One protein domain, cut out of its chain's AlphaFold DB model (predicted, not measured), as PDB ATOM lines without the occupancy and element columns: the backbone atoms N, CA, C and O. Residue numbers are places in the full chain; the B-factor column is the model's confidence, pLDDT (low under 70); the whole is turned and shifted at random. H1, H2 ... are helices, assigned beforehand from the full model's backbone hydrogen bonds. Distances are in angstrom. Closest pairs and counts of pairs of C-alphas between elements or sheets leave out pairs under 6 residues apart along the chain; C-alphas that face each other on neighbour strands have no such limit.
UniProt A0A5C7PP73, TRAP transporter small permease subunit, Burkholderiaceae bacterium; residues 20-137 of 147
ATOM      1  N   ALA A  20      35.826  -3.004 116.552       62.12
ATOM      2  CA  ALA A  20      35.954  -3.598 115.225       62.12
ATOM      3  C   ALA A  20      34.913  -4.691 114.906       62.12
ATOM      4  O   ALA A  20      34.367  -4.716 113.805       62.12
ATOM      5  N   PHE A  21      34.610  -5.592 115.850       64.38
ATOM      6  CA  PHE A  21      33.612  -6.655 115.646       64.38
ATOM      7  C   PHE A  21      32.188  -6.094 115.599       64.38
ATOM      8  O   PHE A  21      31.351  -6.573 114.834       64.38
ATOM      9  N   LEU A  22      31.922  -5.056 116.395       66.12
ATOM     10  CA  LEU A  22      30.633  -4.374 116.409       66.12
ATOM     11  C   LEU A  22      30.421  -3.600 115.099       66.12
ATOM     12  O   LEU A  22      29.364  -3.723 114.487       66.12
ATOM     13  N   GLU A  23      31.438  -2.886 114.613       67.25
ATOM     14  CA  GLU A  23      31.420  -2.226 113.298       67.25
ATOM     15  C   GLU A  23      31.222  -3.224 112.155       67.25
ATOM     16  O   GLU A  23      30.372  -3.011 111.292       67.25
ATOM     17  N   LEU A  24      31.934  -4.355 112.188       69.50
ATOM     18  CA  LEU A  24      31.791  -5.414 111.191       69.50
ATOM     19  C   LEU A  24      30.359  -5.974 111.145       69.50
ATOM     20  O   LEU A  24      29.840  -6.247 110.064       69.50
ATOM     21  N   GLN A  25      29.688  -6.106 112.292       71.56
ATOM     22  CA  GLN A  25      28.292  -6.544 112.334       71.56
ATOM     23  C   GLN A  25      27.364  -5.559 111.608       71.56
ATOM     24  O   GLN A  25      26.531  -5.981 110.804       71.56
ATOM     25  N   TRP A  26      27.519  -4.257 111.858       68.19
ATOM     26  CA  TRP A  26      26.750  -3.219 111.160       68.19
ATOM     27  C   TRP A  26      27.054  -3.193 109.663       68.19
ATOM     28  O   TRP A  26      26.148  -3.013 108.852       68.19
ATOM     29  N   TYR A  27      28.311  -3.440 109.299       75.94
ATOM     30  CA  TYR A  27      28.771  -3.484 107.915       75.94
ATOM     31  C   TYR A  27      28.125  -4.631 107.137       75.94
ATOM     32  O   TYR A  27      27.568  -4.426 106.057       75.94
ATOM     33  N   LEU A  28      28.136  -5.829 107.722       72.19
ATOM     34  CA  LEU A  28      27.490  -7.007 107.152       72.19
ATOM     35  C   LEU A  28      25.969  -6.855 107.106       72.19
ATOM     36  O   LEU A  28      25.351  -7.269 106.128       72.19
ATOM     37  N   PHE A  29      25.361  -6.240 108.123       76.31
ATOM     38  CA  PHE A  29      23.926  -5.966 108.132       76.31
ATOM     39  C   PHE A  29      23.527  -5.002 107.008       76.31
ATOM     40  O   PHE A  29      22.614  -5.308 106.244       76.31
ATOM     41  N   ALA A  30      24.240  -3.883 106.850       74.38
ATOM     42  CA  ALA A  30      23.986  -2.921 105.781       74.38
ATOM     43  C   ALA A  30      24.162  -3.556 104.393       74.38
ATOM     44  O   ALA A  30      23.295  -3.401 103.534       74.38
ATOM     45  N   ALA A  31      25.236  -4.327 104.192       77.50
ATOM     46  CA  ALA A  31      25.458  -5.056 102.947       77.50
ATOM     47  C   ALA A  31      24.336  -6.072 102.670       77.50
ATOM     48  O   ALA A  31      23.809  -6.117 101.561       77.50
ATOM     49  N   ALA A  32      23.922  -6.848 103.676       75.69
ATOM     50  CA  ALA A  32      22.858  -7.837 103.539       75.69
ATOM     51  C   ALA A  32      21.500  -7.199 103.209       75.69
ATOM     52  O   ALA A  32      20.787  -7.710 102.351       75.69
ATOM     53  N   VAL A  33      21.152  -6.079 103.850       77.44
ATOM     54  CA  VAL A  33      19.906  -5.346 103.566       77.44
ATOM     55  C   VAL A  33      19.935  -4.756 102.162       77.44
ATOM     56  O   VAL A  33      18.953  -4.871 101.433       77.44
ATOM     57  N   LEU A  34      21.054  -4.159 101.755       80.06
ATOM     58  CA  LEU A  34      21.153  -3.498 100.462       80.06
ATOM     59  C   LEU A  34      21.135  -4.496  99.295       80.06
ATOM     60  O   LEU A  34      20.410  -4.305  98.320       80.06
ATOM     61  N   LEU A  35      21.871  -5.602  99.426       75.94
ATOM     62  CA  LEU A  35      21.814  -6.709  98.472       75.94
ATOM     63  C   LEU A  35      20.436  -7.387  98.499       75.94
ATOM     64  O   LEU A  35      19.860  -7.663  97.448       75.94
ATOM     65  N   GLY A  36      19.861  -7.586  99.687       73.38
ATOM     66  CA  GLY A  36      18.519  -8.136  99.862       73.38
ATOM     67  C   GLY A  36      17.430  -7.279  99.216       73.38
ATOM     68  O   GLY A  36      16.514  -7.831  98.617       73.38
ATOM     69  N   ALA A  37      17.547  -5.950  99.252       73.06
ATOM     70  CA  ALA A  37      16.592  -5.042  98.615       73.06
ATOM     71  C   ALA A  37      16.520  -5.261  97.095       73.06
ATOM     72  O   ALA A  37      15.426  -5.319  96.534       73.06
ATOM     73  N   SER A  38      17.670  -5.465  96.438       73.44
ATOM     74  CA  SER A  38      17.710  -5.810  95.009       73.44
ATOM     75  C   SER A  38      17.030  -7.151  94.714       73.44
ATOM     76  O   SER A  38      16.281  -7.271  93.746       73.44
ATOM     77  N   TYR A  39      17.196  -8.132  95.605       68.75
ATOM     78  CA  TYR A  39      16.556  -9.440  95.487       68.75
ATOM     79  C   TYR A  39      15.040  -9.397  95.746       68.75
ATOM     80  O   TYR A  39      14.277 -10.075  95.064       68.75
ATOM     81  N   VAL A  40      14.578  -8.582  96.696       71.56
ATOM     82  CA  VAL A  40      13.143  -8.370  96.952       71.56
ATOM     83  C   VAL A  40      12.473  -7.721  95.744       71.56
ATOM     84  O   VAL A  40      11.386  -8.147  95.351       71.56
ATOM     85  N   LEU A  41      13.142  -6.751  95.109       69.19
ATOM     86  CA  LEU A  41      12.655  -6.146  93.869       69.19
ATOM     87  C   LEU A  41      12.596  -7.174  92.728       69.19
ATOM     88  O   LEU A  41      11.629  -7.188  91.975       69.19
ATOM     89  N   LEU A  42      13.579  -8.077  92.638       65.94
ATOM     90  CA  LEU A  42      13.557  -9.196  91.688       65.94
ATOM     91  C   LEU A  42      12.385 -10.158  91.922       65.94
ATOM     92  O   LEU A  42      11.870 -10.736  90.968       65.94
ATOM     93  N   LYS A  43      11.961 -10.339  93.174       68.19
ATOM     94  CA  LYS A  43      10.822 -11.193  93.533       68.19
ATOM     95  C   LYS A  43       9.462 -10.508  93.397       68.19
ATOM     96  O   LYS A  43       8.473 -11.111  93.798       68.19
ATOM     97  N   ASP A  44       9.407  -9.291  92.848       64.50
ATOM     98  CA  ASP A  44       8.163  -8.523  92.670       64.50
ATOM     99  C   ASP A  44       7.385  -8.356  93.994       64.50
ATOM    100  O   ASP A  44       6.168  -8.206  94.034       64.50
ATOM    101  N   ALA A  45       8.116  -8.391  95.115       59.28
ATOM    102  CA  ALA A  45       7.591  -8.193  96.463       59.28
ATOM    103  C   ALA A  45       7.686  -6.715  96.889       59.28
ATOM    104  O   ALA A  45       7.657  -6.388  98.075       59.28
ATOM    105  N   HIS A  46       7.826  -5.810  95.915       66.19
ATOM    106  CA  HIS A  46       7.613  -4.386  96.136       66.19
ATOM    107  C   HIS A  46       6.147  -4.209  96.540       66.19
ATOM    108  O   HIS A  46       5.267  -4.791  95.910       66.19
ATOM    109  N   VAL A  47       5.880  -3.424  97.587       57.09
ATOM    110  CA  VAL A  47       4.513  -3.092  98.014       57.09
ATOM    111  C   VAL A  47       3.816  -2.344  96.879       57.09
ATOM    112  O   VAL A  47       3.894  -1.118  96.781       57.09
ATOM    113  N   ARG A  48       3.170  -3.083  95.974       62.22
ATOM    114  CA  ARG A  48       2.250  -2.496  95.010       62.22
ATOM    115  C   ARG A  48       1.169  -1.806  95.823       62.22
ATOM    116  O   ARG A  48       0.804  -2.252  96.910       62.22
ATOM    117  N   VAL A  49       0.659  -0.691  95.318       61.53
ATOM    118  CA  VAL A  49      -0.497  -0.056  95.948       61.53
ATOM    119  C   VAL A  49      -1.705  -0.947  95.654       61.53
ATOM    120  O   VAL A  49      -2.458  -0.703  94.712       61.53
ATOM    121  N   ASP A  50      -1.857  -2.019  96.434       58.97
ATOM    122  CA  ASP A  50      -2.841  -3.089  96.230       58.97
ATOM    123  C   ASP A  50      -4.267  -2.526  96.151       58.97
ATOM    124  O   ASP A  50      -5.103  -2.989  95.375       58.97
ATOM    125  N   PHE A  51      -4.515  -1.432  96.876       62.47
ATOM    126  CA  PHE A  51      -5.780  -0.707  96.852       62.47
ATOM    127  C   PHE A  51      -6.106  -0.100  95.478       62.47
ATOM    128  O   PHE A  51      -7.237  -0.210  95.005       62.47
ATOM    129  N   ILE A  52      -5.117   0.501  94.810       63.44
ATOM    130  CA  ILE A  52      -5.276   1.121  93.486       63.44
ATOM    131  C   ILE A  52      -5.306   0.042  92.397       63.44
ATOM    132  O   ILE A  52      -6.108   0.125  91.467       63.44
ATOM    133  N   SER A  53      -4.499  -1.011  92.562       63.03
ATOM    134  CA  SER A  53      -4.387  -2.103  91.593       63.03
ATOM    135  C   SER A  53      -5.706  -2.861  91.391       63.03
ATOM    136  O   SER A  53      -6.042  -3.224  90.266       63.03
ATOM    137  N   SER A  54      -6.509  -3.010  92.451       67.06
ATOM    138  CA  SER A  54      -7.799  -3.720  92.402       67.06
ATOM    139  C   SER A  54      -8.884  -3.045  91.546       67.06
ATOM    140  O   SER A  54      -9.836  -3.709  91.133       67.06
ATOM    141  N   LYS A  55      -8.765  -1.736  91.278       71.50
ATOM    142  CA  LYS A  55      -9.786  -0.951  90.557       71.50
ATOM    143  C   LYS A  55      -9.396  -0.564  89.132       71.50
ATOM    144  O   LYS A  55     -10.220   0.005  88.418       71.50
ATOM    145  N   LEU A  56      -8.160  -0.830  88.722       72.75
ATOM    146  CA  LEU A  56      -7.617  -0.398  87.438       72.75
ATOM    147  C   LEU A  56      -7.413  -1.576  86.483       72.75
ATOM    148  O   LEU A  56      -7.224  -2.719  86.893       72.75
ATOM    149  N   SER A  57      -7.438  -1.286  85.180       78.94
ATOM    150  CA  SER A  57      -7.149  -2.295  84.161       78.94
ATOM    151  C   SER A  57      -5.687  -2.770  84.259       78.94
ATOM    152  O   SER A  57      -4.815  -1.973  84.627       78.94
ATOM    153  N   PRO A  58      -5.370  -4.019  83.858       76.06
ATOM    154  CA  PRO A  58      -4.000  -4.544  83.890       76.06
ATOM    155  C   PRO A  58      -2.982  -3.648  83.167       76.06
ATOM    156  O   PRO A  58      -1.850  -3.494  83.618       76.06
ATOM    157  N   ARG A  59      -3.403  -2.994  82.075       75.56
ATOM    158  CA  ARG A  59      -2.562  -2.063  81.309       75.56
ATOM    159  C   ARG A  59      -2.298  -0.766  82.065       75.56
ATOM    160  O   ARG A  59      -1.168  -0.292  82.084       75.56
ATOM    161  N   THR A  60      -3.321  -0.201  82.701       78.94
ATOM    162  CA  THR A  60      -3.183   1.031  83.486       78.94
ATOM    163  C   THR A  60      -2.292   0.804  84.709       78.94
ATOM    164  O   THR A  60      -1.430   1.632  84.990       78.94
ATOM    165  N   ASN A  61      -2.432  -0.345  85.376       79.56
ATOM    166  CA  ASN A  61      -1.549  -0.735  86.476       79.56
ATOM    167  C   ASN A  61      -0.092  -0.855  86.024       79.56
ATOM    168  O   ASN A  61       0.776  -0.264  86.656       79.56
ATOM    169  N   ALA A  62       0.175  -1.530  84.900       80.25
ATOM    170  CA  ALA A  62       1.532  -1.657  84.369       80.25
ATOM    171  C   ALA A  62       2.181  -0.293  84.057       80.25
ATOM    172  O   ALA A  62       3.374  -0.120  84.304       80.25
ATOM    173  N   VAL A  63       1.408   0.686  83.564       81.62
ATOM    174  CA  VAL A  63       1.898   2.054  83.303       81.62
ATOM    175  C   VAL A  63       2.281   2.761  84.600       81.62
ATOM    176  O   VAL A  63       3.385   3.295  84.690       81.62
ATOM    177  N   PHE A  64       1.399   2.763  85.605       83.94
ATOM    178  CA  PHE A  64       1.688   3.413  86.888       83.94
ATOM    179  C   PHE A  64       2.882   2.780  87.589       83.94
ATOM    180  O   PHE A  64       3.733   3.485  88.128       83.94
ATOM    181  N   ASP A  65       2.962   1.458  87.541       81.62
ATOM    182  CA  ASP A  65       4.022   0.710  88.187       81.62
ATOM    183  C   ASP A  65       5.367   0.950  87.459       81.62
ATOM    184  O   ASP A  65       6.396   1.184  88.096       81.62
ATOM    185  N   ALA A  66       5.383   0.991  86.119       83.50
ATOM    186  CA  ALA A  66       6.569   1.377  85.341       83.50
ATOM    187  C   ALA A  66       7.008   2.825  85.618       83.50
ATOM    188  O   ALA A  66       8.198   3.091  85.785       83.50
ATOM    189  N   LEU A  67       6.056   3.760  85.710       85.38
ATOM    190  CA  LEU A  67       6.335   5.160  86.026       85.38
ATOM    191  C   LEU A  67       6.923   5.308  87.438       85.38
ATOM    192  O   LEU A  67       7.894   6.038  87.624       85.38
ATOM    193  N   ALA A  68       6.368   4.598  88.423       84.00
ATOM    194  CA  ALA A  68       6.857   4.607  89.797       84.00
ATOM    195  C   ALA A  68       8.285   4.053  89.889       84.00
ATOM    196  O   ALA A  68       9.146   4.672  90.520       84.00
ATOM    197  N   LEU A  69       8.579   2.941  89.206       84.38
ATOM    198  CA  LEU A  69       9.942   2.416  89.145       84.38
ATOM    199  C   LEU A  69      10.912   3.401  88.488       84.38
ATOM    200  O   LEU A  69      12.018   3.602  88.984       84.38
ATOM    201  N   MET A  70      10.497   4.053  87.409       86.69
ATOM    202  CA  MET A  70      11.360   4.969  86.671       86.69
ATOM    203  C   MET A  70      11.623   6.278  87.426       86.69
ATOM    204  O   MET A  70      12.762   6.738  87.510       86.69
ATOM    205  N   LEU A  71      10.588   6.883  88.005       85.94
ATOM    206  CA  LEU A  71      10.716   8.176  88.678       85.94
ATOM    207  C   LEU A  71      11.230   8.048  90.106       85.94
ATOM    208  O   LEU A  71      12.006   8.893  90.544       85.94
ATOM    209  N   VAL A  72      10.812   7.014  90.833       84.81
ATOM    210  CA  VAL A  72      11.186   6.849  92.239       84.81
ATOM    211  C   VAL A  72      12.410   5.955  92.345       84.81
ATOM    212  O   VAL A  72      13.451   6.417  92.800       84.81
ATOM    213  N   ALA A  73      12.327   4.700  91.895       85.25
ATOM    214  CA  ALA A  73      13.398   3.733  92.140       85.25
ATOM    215  C   ALA A  73      14.680   4.075  91.364       85.25
ATOM    216  O   ALA A  73      15.741   4.200  91.974       85.25
ATOM    217  N   ILE A  74      14.594   4.281  90.046       88.00
ATOM    218  CA  ILE A  74      15.759   4.594  89.202       88.00
ATOM    219  C   ILE A  74      16.382   5.932  89.614       88.00
ATOM    220  O   ILE A  74      17.587   5.984  89.864       88.00
ATOM    221  N   SER A  75      15.581   6.994  89.755       88.69
ATOM    222  CA  SER A  75      16.092   8.321  90.139       88.69
ATOM    223  C   SER A  75      16.780   8.299  91.510       88.69
ATOM    224  O   SER A  75      17.889   8.816  91.669       88.69
ATOM    225  N   PHE A  76      16.183   7.610  92.487       87.31
ATOM    226  CA  PHE A  76      16.770   7.443  93.815       87.31
ATOM    227  C   PHE A  76      18.073   6.636  93.782       87.31
ATOM    228  O   PHE A  76      19.068   7.056  94.376       87.31
ATOM    229  N   CYS A  77      18.110   5.519  93.045       89.38
ATOM    230  CA  CYS A  77      19.322   4.709  92.900       89.38
ATOM    231  C   CYS A  77      20.458   5.503  92.253       89.38
ATOM    232  O   CYS A  77      21.577   5.492  92.760       89.38
ATOM    233  N   VAL A  78      20.176   6.228  91.166       91.50
ATOM    234  CA  VAL A  78      21.170   7.061  90.474       91.50
ATOM    235  C   VAL A  78      21.723   8.134  91.409       91.50
ATOM    236  O   VAL A  78      22.940   8.325  91.472       91.50
ATOM    237  N   MET A  79      20.852   8.801  92.174       92.38
ATOM    238  CA  MET A  79      21.275   9.807  93.144       92.38
ATOM    239  C   MET A  79      22.213   9.197  94.192       92.38
ATOM    240  O   MET A  79      23.302   9.721  94.431       92.38
ATOM    241  N   LEU A  80      21.843   8.054  94.771       89.06
ATOM    242  CA  LEU A  80      22.650   7.400  95.800       89.06
ATOM    243  C   LEU A  80      23.977   6.857  95.278       89.06
ATOM    244  O   LEU A  80      24.988   6.996  95.965       89.06
ATOM    245  N   ILE A  81      24.022   6.305  94.065       91.00
ATOM    246  CA  ILE A  81      25.283   5.892  93.432       91.00
ATOM    247  C   ILE A  81      26.184   7.115  93.234       91.00
ATOM    248  O   ILE A  81      27.355   7.082  93.614       91.00
ATOM    249  N   LYS A  82      25.634   8.225  92.728       91.62
ATOM    250  CA  LYS A  82      26.392   9.461  92.486       91.62
ATOM    251  C   LYS A  82      27.007  10.039  93.764       91.62
ATOM    252  O   LYS A  82      28.130  10.530  93.713       91.62
ATOM    253  N   TYR A  83      26.299   9.990  94.893       87.69
ATOM    254  CA  TYR A  83      26.819  10.490  96.173       87.69
ATOM    255  C   TYR A  83      27.716   9.486  96.906       87.69
ATOM    256  O   TYR A  83      28.662   9.897  97.575       87.69
ATOM    257  N   SER A  84      27.453   8.183  96.787       86.81
ATOM    258  CA  SER A  84      28.255   7.151  97.460       86.81
ATOM    259  C   SER A  84      29.593   6.886  96.768       86.81
ATOM    260  O   SER A  84      30.576   6.603  97.453       86.81
ATOM    261  N   TRP A  85      29.674   7.050  95.444       88.25
ATOM    262  CA  TRP A  85      30.910   6.872  94.676       88.25
ATOM    263  C   TRP A  85      32.092   7.738  95.153       88.25
ATOM    264  O   TRP A  85      33.143   7.167  95.452       88.25
ATOM    265  N   PRO A  86      31.969   9.076  95.301       87.69
ATOM    266  CA  PRO A  86      33.075   9.894  95.789       87.69
ATOM    267  C   PRO A  86      33.449   9.556  97.236       87.69
ATOM    268  O   PRO A  86      34.625   9.610  97.580       87.69
ATOM    269  N   MET A  87      32.491   9.154  98.083       81.38
ATOM    270  CA  MET A  87      32.818   8.716  99.445       81.38
ATOM    271  C   MET A  87      33.652   7.429  99.443       81.38
ATOM    272  O   MET A  87      34.611   7.317 100.207       81.38
ATOM    273  N   PHE A  88      33.315   6.468  98.576       85.81
ATOM    274  CA  PHE A  88      34.128   5.271  98.372       85.81
ATOM    275  C   PHE A  88      35.525   5.628  97.858       85.81
ATOM    276  O   PHE A  88      36.514   5.156  98.417       85.81
ATOM    277  N   GLU A  89      35.618   6.476  96.833       85.75
ATOM    278  CA  GLU A  89      36.897   6.848  96.230       85.75
ATOM    279  C   GLU A  89      37.827   7.533  97.240       85.75
ATOM    280  O   GLU A  89      39.014   7.200  97.311       85.75
ATOM    281  N   ILE A  90      37.291   8.444  98.056       83.75
ATOM    282  CA  ILE A  90      38.044   9.100  99.129       83.75
ATOM    283  C   ILE A  90      38.550   8.049 100.118       83.75
ATOM    284  O   ILE A  90      39.756   7.970 100.332       83.75
ATOM    285  N   ALA A  91      37.671   7.197 100.653       82.38
ATOM    286  CA  ALA A  91      38.052   6.181 101.636       82.38
ATOM    287  C   ALA A  91      39.041   5.138 101.085       82.38
ATOM    288  O   ALA A  91      39.881   4.626 101.829       82.38
ATOM    289  N   TRP A  92      38.961   4.827  99.787       80.44
ATOM    290  CA  TRP A  92      39.902   3.949  99.094       80.44
ATOM    291  C   TRP A  92      41.288   4.591  98.974       80.44
ATOM    292  O   TRP A  92      42.293   3.949  99.278       80.44
ATOM    293  N   ARG A  93      41.352   5.868  98.571       83.88
ATOM    294  CA  ARG A  93      42.614   6.606  98.394       83.88
ATOM    295  C   ARG A  93      43.293   6.949  99.720       83.88
ATOM    296  O   ARG A  93      44.517   6.898  99.796       83.88
ATOM    297  N   THR A  94      42.527   7.310 100.747       80.56
ATOM    298  CA  THR A  94      43.066   7.697 102.063       80.56
ATOM    299  C   THR A  94      43.336   6.499 102.970       80.56
ATOM    300  O   THR A  94      44.022   6.644 103.980       80.56
ATOM    301  N   GLY A  95      42.811   5.315 102.630       75.62
ATOM    302  CA  GLY A  95      42.892   4.134 103.488       75.62
ATOM    303  C   GLY A  95      42.182   4.340 104.826       75.62
ATOM    304  O   GLY A  95      42.615   3.793 105.841       75.62
ATOM    305  N   GLU A  96      41.125   5.161 104.835       73.69
ATOM    306  CA  GLU A  96      40.483   5.634 106.056       73.69
ATOM    307  C   GLU A  96      40.020   4.464 106.932       73.69
ATOM    308  O   GLU A  96      39.268   3.572 106.510       73.69
ATOM    309  N   ARG A  97      40.483   4.476 108.182       67.12
ATOM    310  CA  ARG A  97      40.068   3.530 109.216       67.12
ATOM    311  C   ARG A  97      39.064   4.189 110.138       67.12
ATOM    312  O   ARG A  97      39.057   5.410 110.296       67.12
ATOM    313  N   SER A  98      38.200   3.376 110.735       65.25
ATOM    314  CA  SER A  98      37.247   3.889 111.706       65.25
ATOM    315  C   SER A  98      37.953   4.614 112.851       65.25
ATOM    316  O   SER A  98      39.004   4.183 113.316       65.25
ATOM    317  N   SER A  99      37.359   5.719 113.302       62.22
ATOM    318  CA  SER A  99      37.842   6.562 114.403       62.22
ATOM    319  C   SER A  99      37.812   5.861 115.767       62.22
ATOM    320  O   SER A  99      38.285   6.414 116.755       62.22
ATOM    321  N   ASN A 100      37.262   4.649 115.831       61.12
ATOM    322  CA  ASN A 100      37.285   3.810 117.018       61.12
ATOM    323  C   ASN A 100      38.651   3.138 117.213       61.12
ATOM    324  O   ASN A 100      39.346   2.791 116.258       61.12
ATOM    325  N   ALA A 101      39.023   2.893 118.473       45.38
ATOM    326  CA  ALA A 101      40.238   2.153 118.804       45.38
ATOM    327  C   ALA A 101      40.204   0.748 118.165       45.38
ATOM    328  O   ALA A 101      39.307  -0.045 118.458       45.38
ATOM    329  N   GLY A 102      41.167   0.463 117.277       58.19
ATOM    330  CA  GLY A 102      41.210  -0.766 116.470       58.19
ATOM    331  C   GLY A 102      40.300  -0.762 115.230       58.19
ATOM    332  O   GLY A 102      39.978  -1.834 114.722       58.19
ATOM    333  N   GLY A 103      39.862   0.414 114.772       59.66
ATOM    334  CA  GLY A 103      38.830   0.604 113.753       59.66
ATOM    335  C   GLY A 103      39.079  -0.084 112.408       59.66
ATOM    336  O   GLY A 103      40.200  -0.113 111.888       59.66
ATOM    337  N   LEU A 104      37.998  -0.611 111.828       66.69
ATOM    338  CA  LEU A 104      38.042  -1.325 110.553       66.69
ATOM    339  C   LEU A 104      38.285  -0.373 109.378       66.69
ATOM    340  O   LEU A 104      37.973   0.819 109.431       66.69
ATOM    341  N   ILE A 105      38.826  -0.915 108.290       73.56
ATOM    342  CA  ILE A 105      38.956  -0.173 107.037       73.56
ATOM    343  C   ILE A 105      37.548   0.103 106.495       73.56
ATOM    344  O   ILE A 105      36.738  -0.819 106.388       73.56
ATOM    345  N   ARG A 106      37.247   1.366 106.168       75.38
ATOM    346  CA  ARG A 106      35.886   1.805 105.812       75.38
ATOM    347  C   ARG A 106      35.504   1.509 104.359       75.38
ATOM    348  O   ARG A 106      34.325   1.295 104.071       75.38
ATOM    349  N   TRP A 107      36.482   1.470 103.447       78.31
ATOM    350  CA  TRP A 107      36.222   1.350 102.006       78.31
ATOM    351  C   TRP A 107      35.348   0.147 101.601       78.31
ATOM    352  O   TRP A 107      34.516   0.347 100.718       78.31
ATOM    353  N   PRO A 108      35.433  -1.062 102.209       78.56
ATOM    354  CA  PRO A 108      34.616  -2.196 101.776       78.56
ATOM    355  C   PRO A 108      33.122  -1.936 101.958       78.56
ATOM    356  O   PRO A 108      32.329  -2.269 101.084       78.56
ATOM    357  N   VAL A 109      32.729  -1.283 103.055       78.38
ATOM    358  CA  VAL A 109      31.319  -0.939 103.270       78.38
ATOM    359  C   VAL A 109      30.860   0.192 102.382       78.38
ATOM    360  O   VAL A 109      29.754   0.140 101.849       78.38
ATOM    361  N   LEU A 110      31.717   1.190 102.183       82.31
ATOM    362  CA  LEU A 110      31.426   2.289 101.274       82.31
ATOM    363  C   LEU A 110      31.305   1.815  99.826       82.31
ATOM    364  O   LEU A 110      30.531   2.410  99.092       82.31
ATOM    365  N   LEU A 111      31.992   0.733  99.441       84.94
ATOM    366  CA  LEU A 111      31.846   0.071  98.143       84.94
ATOM    367  C   LEU A 111      30.551  -0.746  98.042       84.94
ATOM    368  O   LEU A 111      29.938  -0.792  96.975       84.94
ATOM    369  N   CYS A 112      30.097  -1.363  99.137       82.12
ATOM    370  CA  CYS A 112      28.822  -2.080  99.144       82.12
ATOM    371  C   CYS A 112      27.651  -1.169  98.751       82.12
ATOM    372  O   CYS A 112      26.736  -1.651  98.091       82.12
ATOM    373  N   LEU A 113      27.685   0.127  99.094       85.06
ATOM    374  CA  LEU A 113      26.646   1.094  98.714       85.06
ATOM    375  C   LEU A 113      26.452   1.222  97.187       85.06
ATOM    376  O   LEU A 113      25.379   0.856  96.703       85.06
ATOM    377  N   PRO A 114      27.432   1.709  96.402       87.81
ATOM    378  CA  PRO A 114      27.276   1.864  94.962       87.81
ATOM    379  C   PRO A 114      27.046   0.519  94.267       87.81
ATOM    380  O   PRO A 114      26.288   0.468  93.304       87.81
ATOM    381  N   VAL A 115      27.626  -0.579  94.770       87.88
ATOM    382  CA  VAL A 115      27.392  -1.922  94.214       87.88
ATOM    383  C   VAL A 115      25.946  -2.371  94.435       87.88
ATOM    384  O   VAL A 115      25.277  -2.769  93.484       87.88
ATOM    385  N   GLY A 116      25.430  -2.283  95.663       84.88
ATOM    386  CA  GLY A 116      24.070  -2.714  95.979       84.88
ATOM    387  C   GLY A 116      23.006  -1.859  95.289       84.88
ATOM    388  O   GLY A 116      22.066  -2.403  94.710       84.88
ATOM    389  N   PHE A 117      23.184  -0.534  95.258       86.75
ATOM    390  CA  PHE A 117      22.294   0.347  94.495       86.75
ATOM    391  C   PHE A 117      22.446   0.174  92.981       86.75
ATOM    392  O   PHE A 117      21.459   0.306  92.265       86.75
ATOM    393  N   GLY A 118      23.637  -0.165  92.482       89.44
ATOM    394  CA  GLY A 118      23.855  -0.500  91.072       89.44
ATOM    395  C   GLY A 118      23.094  -1.757  90.648       89.44
ATOM    396  O   GLY A 118      22.445  -1.762  89.603       89.44
ATOM    397  N   LEU A 119      23.097  -2.795  91.487       87.25
ATOM    398  CA  LEU A 119      22.293  -4.004  91.268       87.25
ATOM    399  C   LEU A 119      20.790  -3.708  91.332       87.25
ATOM    400  O   LEU A 119      20.037  -4.167  90.476       87.25
ATOM    401  N   LEU A 120      20.355  -2.900  92.305       84.75
ATOM    402  CA  LEU A 120      18.962  -2.455  92.420       84.75
ATOM    403  C   LEU A 120      18.520  -1.653  91.185       84.75
ATOM    404  O   LEU A 120      17.421  -1.869  90.680       84.75
ATOM    405  N   LEU A 121      19.384  -0.776  90.668       88.38
ATOM    406  CA  LEU A 121      19.146   0.001  89.451       88.38
ATOM    407  C   LEU A 121      18.994  -0.908  88.228       88.38
ATOM    408  O   LEU A 121      18.054  -0.745  87.454       88.38
ATOM    409  N   LEU A 122      19.890  -1.885  88.068       87.81
ATOM    410  CA  LEU A 122      19.826  -2.843  86.964       87.81
ATOM    411  C   LEU A 122      18.528  -3.659  87.019       87.81
ATOM    412  O   LEU A 122      17.854  -3.820  86.000       87.81
ATOM    413  N   GLN A 123      18.135  -4.095  88.218       86.19
ATOM    414  CA  GLN A 123      16.868  -4.788  88.434       86.19
ATOM    415  C   GLN A 123      15.662  -3.893  88.117       86.19
ATOM    416  O   GLN A 123      14.720  -4.333  87.457       86.19
ATOM    417  N   ALA A 124      15.699  -2.628  88.540       84.94
ATOM    418  CA  ALA A 124      14.648  -1.655  88.269       84.94
ATOM    419  C   ALA A 124      14.467  -1.395  86.764       84.94
ATOM    420  O   ALA A 124      13.338  -1.330  86.269       84.94
ATOM    421  N   CYS A 125      15.568  -1.309  86.015       87.50
ATOM    422  CA  CYS A 125      15.544  -1.203  84.559       87.50
ATOM    423  C   CYS A 125      14.913  -2.445  83.912       87.50
ATOM    424  O   CYS A 125      14.016  -2.302  83.080       87.50
ATOM    425  N   ALA A 126      15.329  -3.651  84.314       87.69
ATOM    426  CA  ALA A 126      14.784  -4.900  83.773       87.69
ATOM    427  C   ALA A 126      13.264  -5.009  83.985       87.69
ATOM    428  O   ALA A 126      12.526  -5.368  83.068       87.69
ATOM    429  N   GLU A 127      12.788  -4.644  85.173       85.00
ATOM    430  CA  GLU A 127      11.366  -4.699  85.512       85.00
ATOM    431  C   GLU A 127      10.546  -3.635  84.762       85.00
ATOM    432  O   GLU A 127       9.444  -3.900  84.277       85.00
ATOM    433  N   THR A 128      11.125  -2.450  84.551       85.50
ATOM    434  CA  THR A 128      10.519  -1.394  83.723       85.50
ATOM    435  C   THR A 128      10.328  -1.861  82.276       85.50
ATOM    436  O   THR A 128       9.254  -1.671  81.704       85.50
ATOM    437  N   VAL A 129      11.329  -2.531  81.688       86.38
ATOM    438  CA  VAL A 129      11.253  -3.055  80.311       86.38
ATOM    439  C   VAL A 129      10.153  -4.109  80.166       86.38
ATOM    440  O   VAL A 129       9.374  -4.036  79.215       86.38
ATOM    441  N   LYS A 130      10.024  -5.046  81.117       83.88
ATOM    442  CA  LYS A 130       8.941  -6.050  81.093       83.88
ATOM    443  C   LYS A 130       7.559  -5.397  81.077       83.88
ATOM    444  O   LYS A 130       6.693  -5.788  80.298       83.88
ATOM    445  N   ARG A 131       7.354  -4.367  81.900       82.12
ATOM    446  CA  ARG A 131       6.074  -3.646  81.978       82.12
ATOM    447  C   ARG A 131       5.771  -2.879  80.699       82.12
ATOM    448  O   ARG A 131       4.635  -2.905  80.237       82.12
ATOM    449  N   ILE A 132       6.786  -2.274  80.080       83.31
ATOM    450  CA  ILE A 132       6.655  -1.645  78.758       83.31
ATOM    451  C   ILE A 132       6.268  -2.686  77.695       83.31
ATOM    452  O   ILE A 132       5.365  -2.423  76.902       83.31
ATOM    453  N   ALA A 133       6.869  -3.881  77.709       84.25
ATOM    454  CA  ALA A 133       6.524  -4.963  76.780       84.25
ATOM    455  C   ALA A 133       5.071  -5.455  76.952       84.25
ATOM    456  O   ALA A 133       4.370  -5.680  75.959       84.25
ATOM    457  N   LEU A 134       4.586  -5.544  78.197       80.50
ATOM    458  CA  LEU A 134       3.182  -5.852  78.504       80.50
ATOM    459  C   LEU A 134       2.222  -4.778  77.965       80.50
ATOM    460  O   LEU A 134       1.161  -5.106  77.428       80.50
ATOM    461  N   ILE A 135       2.592  -3.497  78.064       79.94
ATOM    462  CA  ILE A 135       1.793  -2.374  77.540       79.94
ATOM    463  C   ILE A 135       1.787  -2.366  76.005       79.94
ATOM    464  O   ILE A 135       0.734  -2.148  75.404       79.94
ATOM    465  N   ALA A 136       2.925  -2.657  75.368       81.44
ATOM    466  CA  ALA A 136       3.088  -2.706  73.912       81.44
ATOM    467  C   ALA A 136       2.368  -3.894  73.236       81.44
ATOM    468  O   ALA A 136       2.436  -4.059  72.019       81.44
ATOM    469  N   GLY A 137       1.680  -4.743  74.008       72.00
ATOM    470  CA  GLY A 137       0.930  -5.881  73.477       72.00
ATOM    471  C   GLY A 137       1.808  -7.035  72.992       72.00
ATOM    472  O   GLY A 137       1.296  -7.943  72.352       72.00
TER     473      GLY A 137
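This is residues 20 to 137 of the 147 residues of the protein "TRAP transporter small permease subunit" of Burkholderiaceae bacterium (UniProt A0A5C7PP73). A long helical hairpin, H3 and H4, makes a rod, and H1 packs lengthwise on H4; short H2 lies near the start of H3. The 118 printed residues hold four named helices, H1 to H4 in chain order, and no named strand: all helix. The whole is loose, radius of gyration of the C-alphas 18.1 A, spanning 59 by 24 by 16 A.

H3, residues 58 to 94, measures 51.9 A from C-alpha 58 at (-4.000, -4.544, 83.890). H4, residues 107 to 135, measures 42.4 A, ending at (1.793, -2.374, 77.540). H1, residues 20 to 42, measures 33.0 A; H2, residues 50 to 53, 5.0 A.

H3 and H4 touch, a hairpin at a shallow tilt of 19 degrees, opposite ways; their closest C-alphas, Ile 81 and Pro 114, are 4.7 A apart. H4 touches H1 the same way, at a shallow tilt of 9 degrees; the closest C-alphas, Ser 38 and Leu 120, are 4.4 A apart. H1 and H3 are apart. H2 is close to but not clearly touching H3, the closest C-alphas, Ser 53 and Asn 61, 6.0 A apart. O i to N i+4 pairs within hydrogen-bond range number 18 of 19 in H1, 29 of 33 in H3 and 24 of 25 in H4; H2 is too short for one.

The farthest C-alphas, Ala 101 and Gly 137, are 60.5 A apart. The printed part has no cut; the link H3 to H4 is long. The pLDDT is under 70 at 29 residues of the printed part, among them 41 to 54 and 97 to 104.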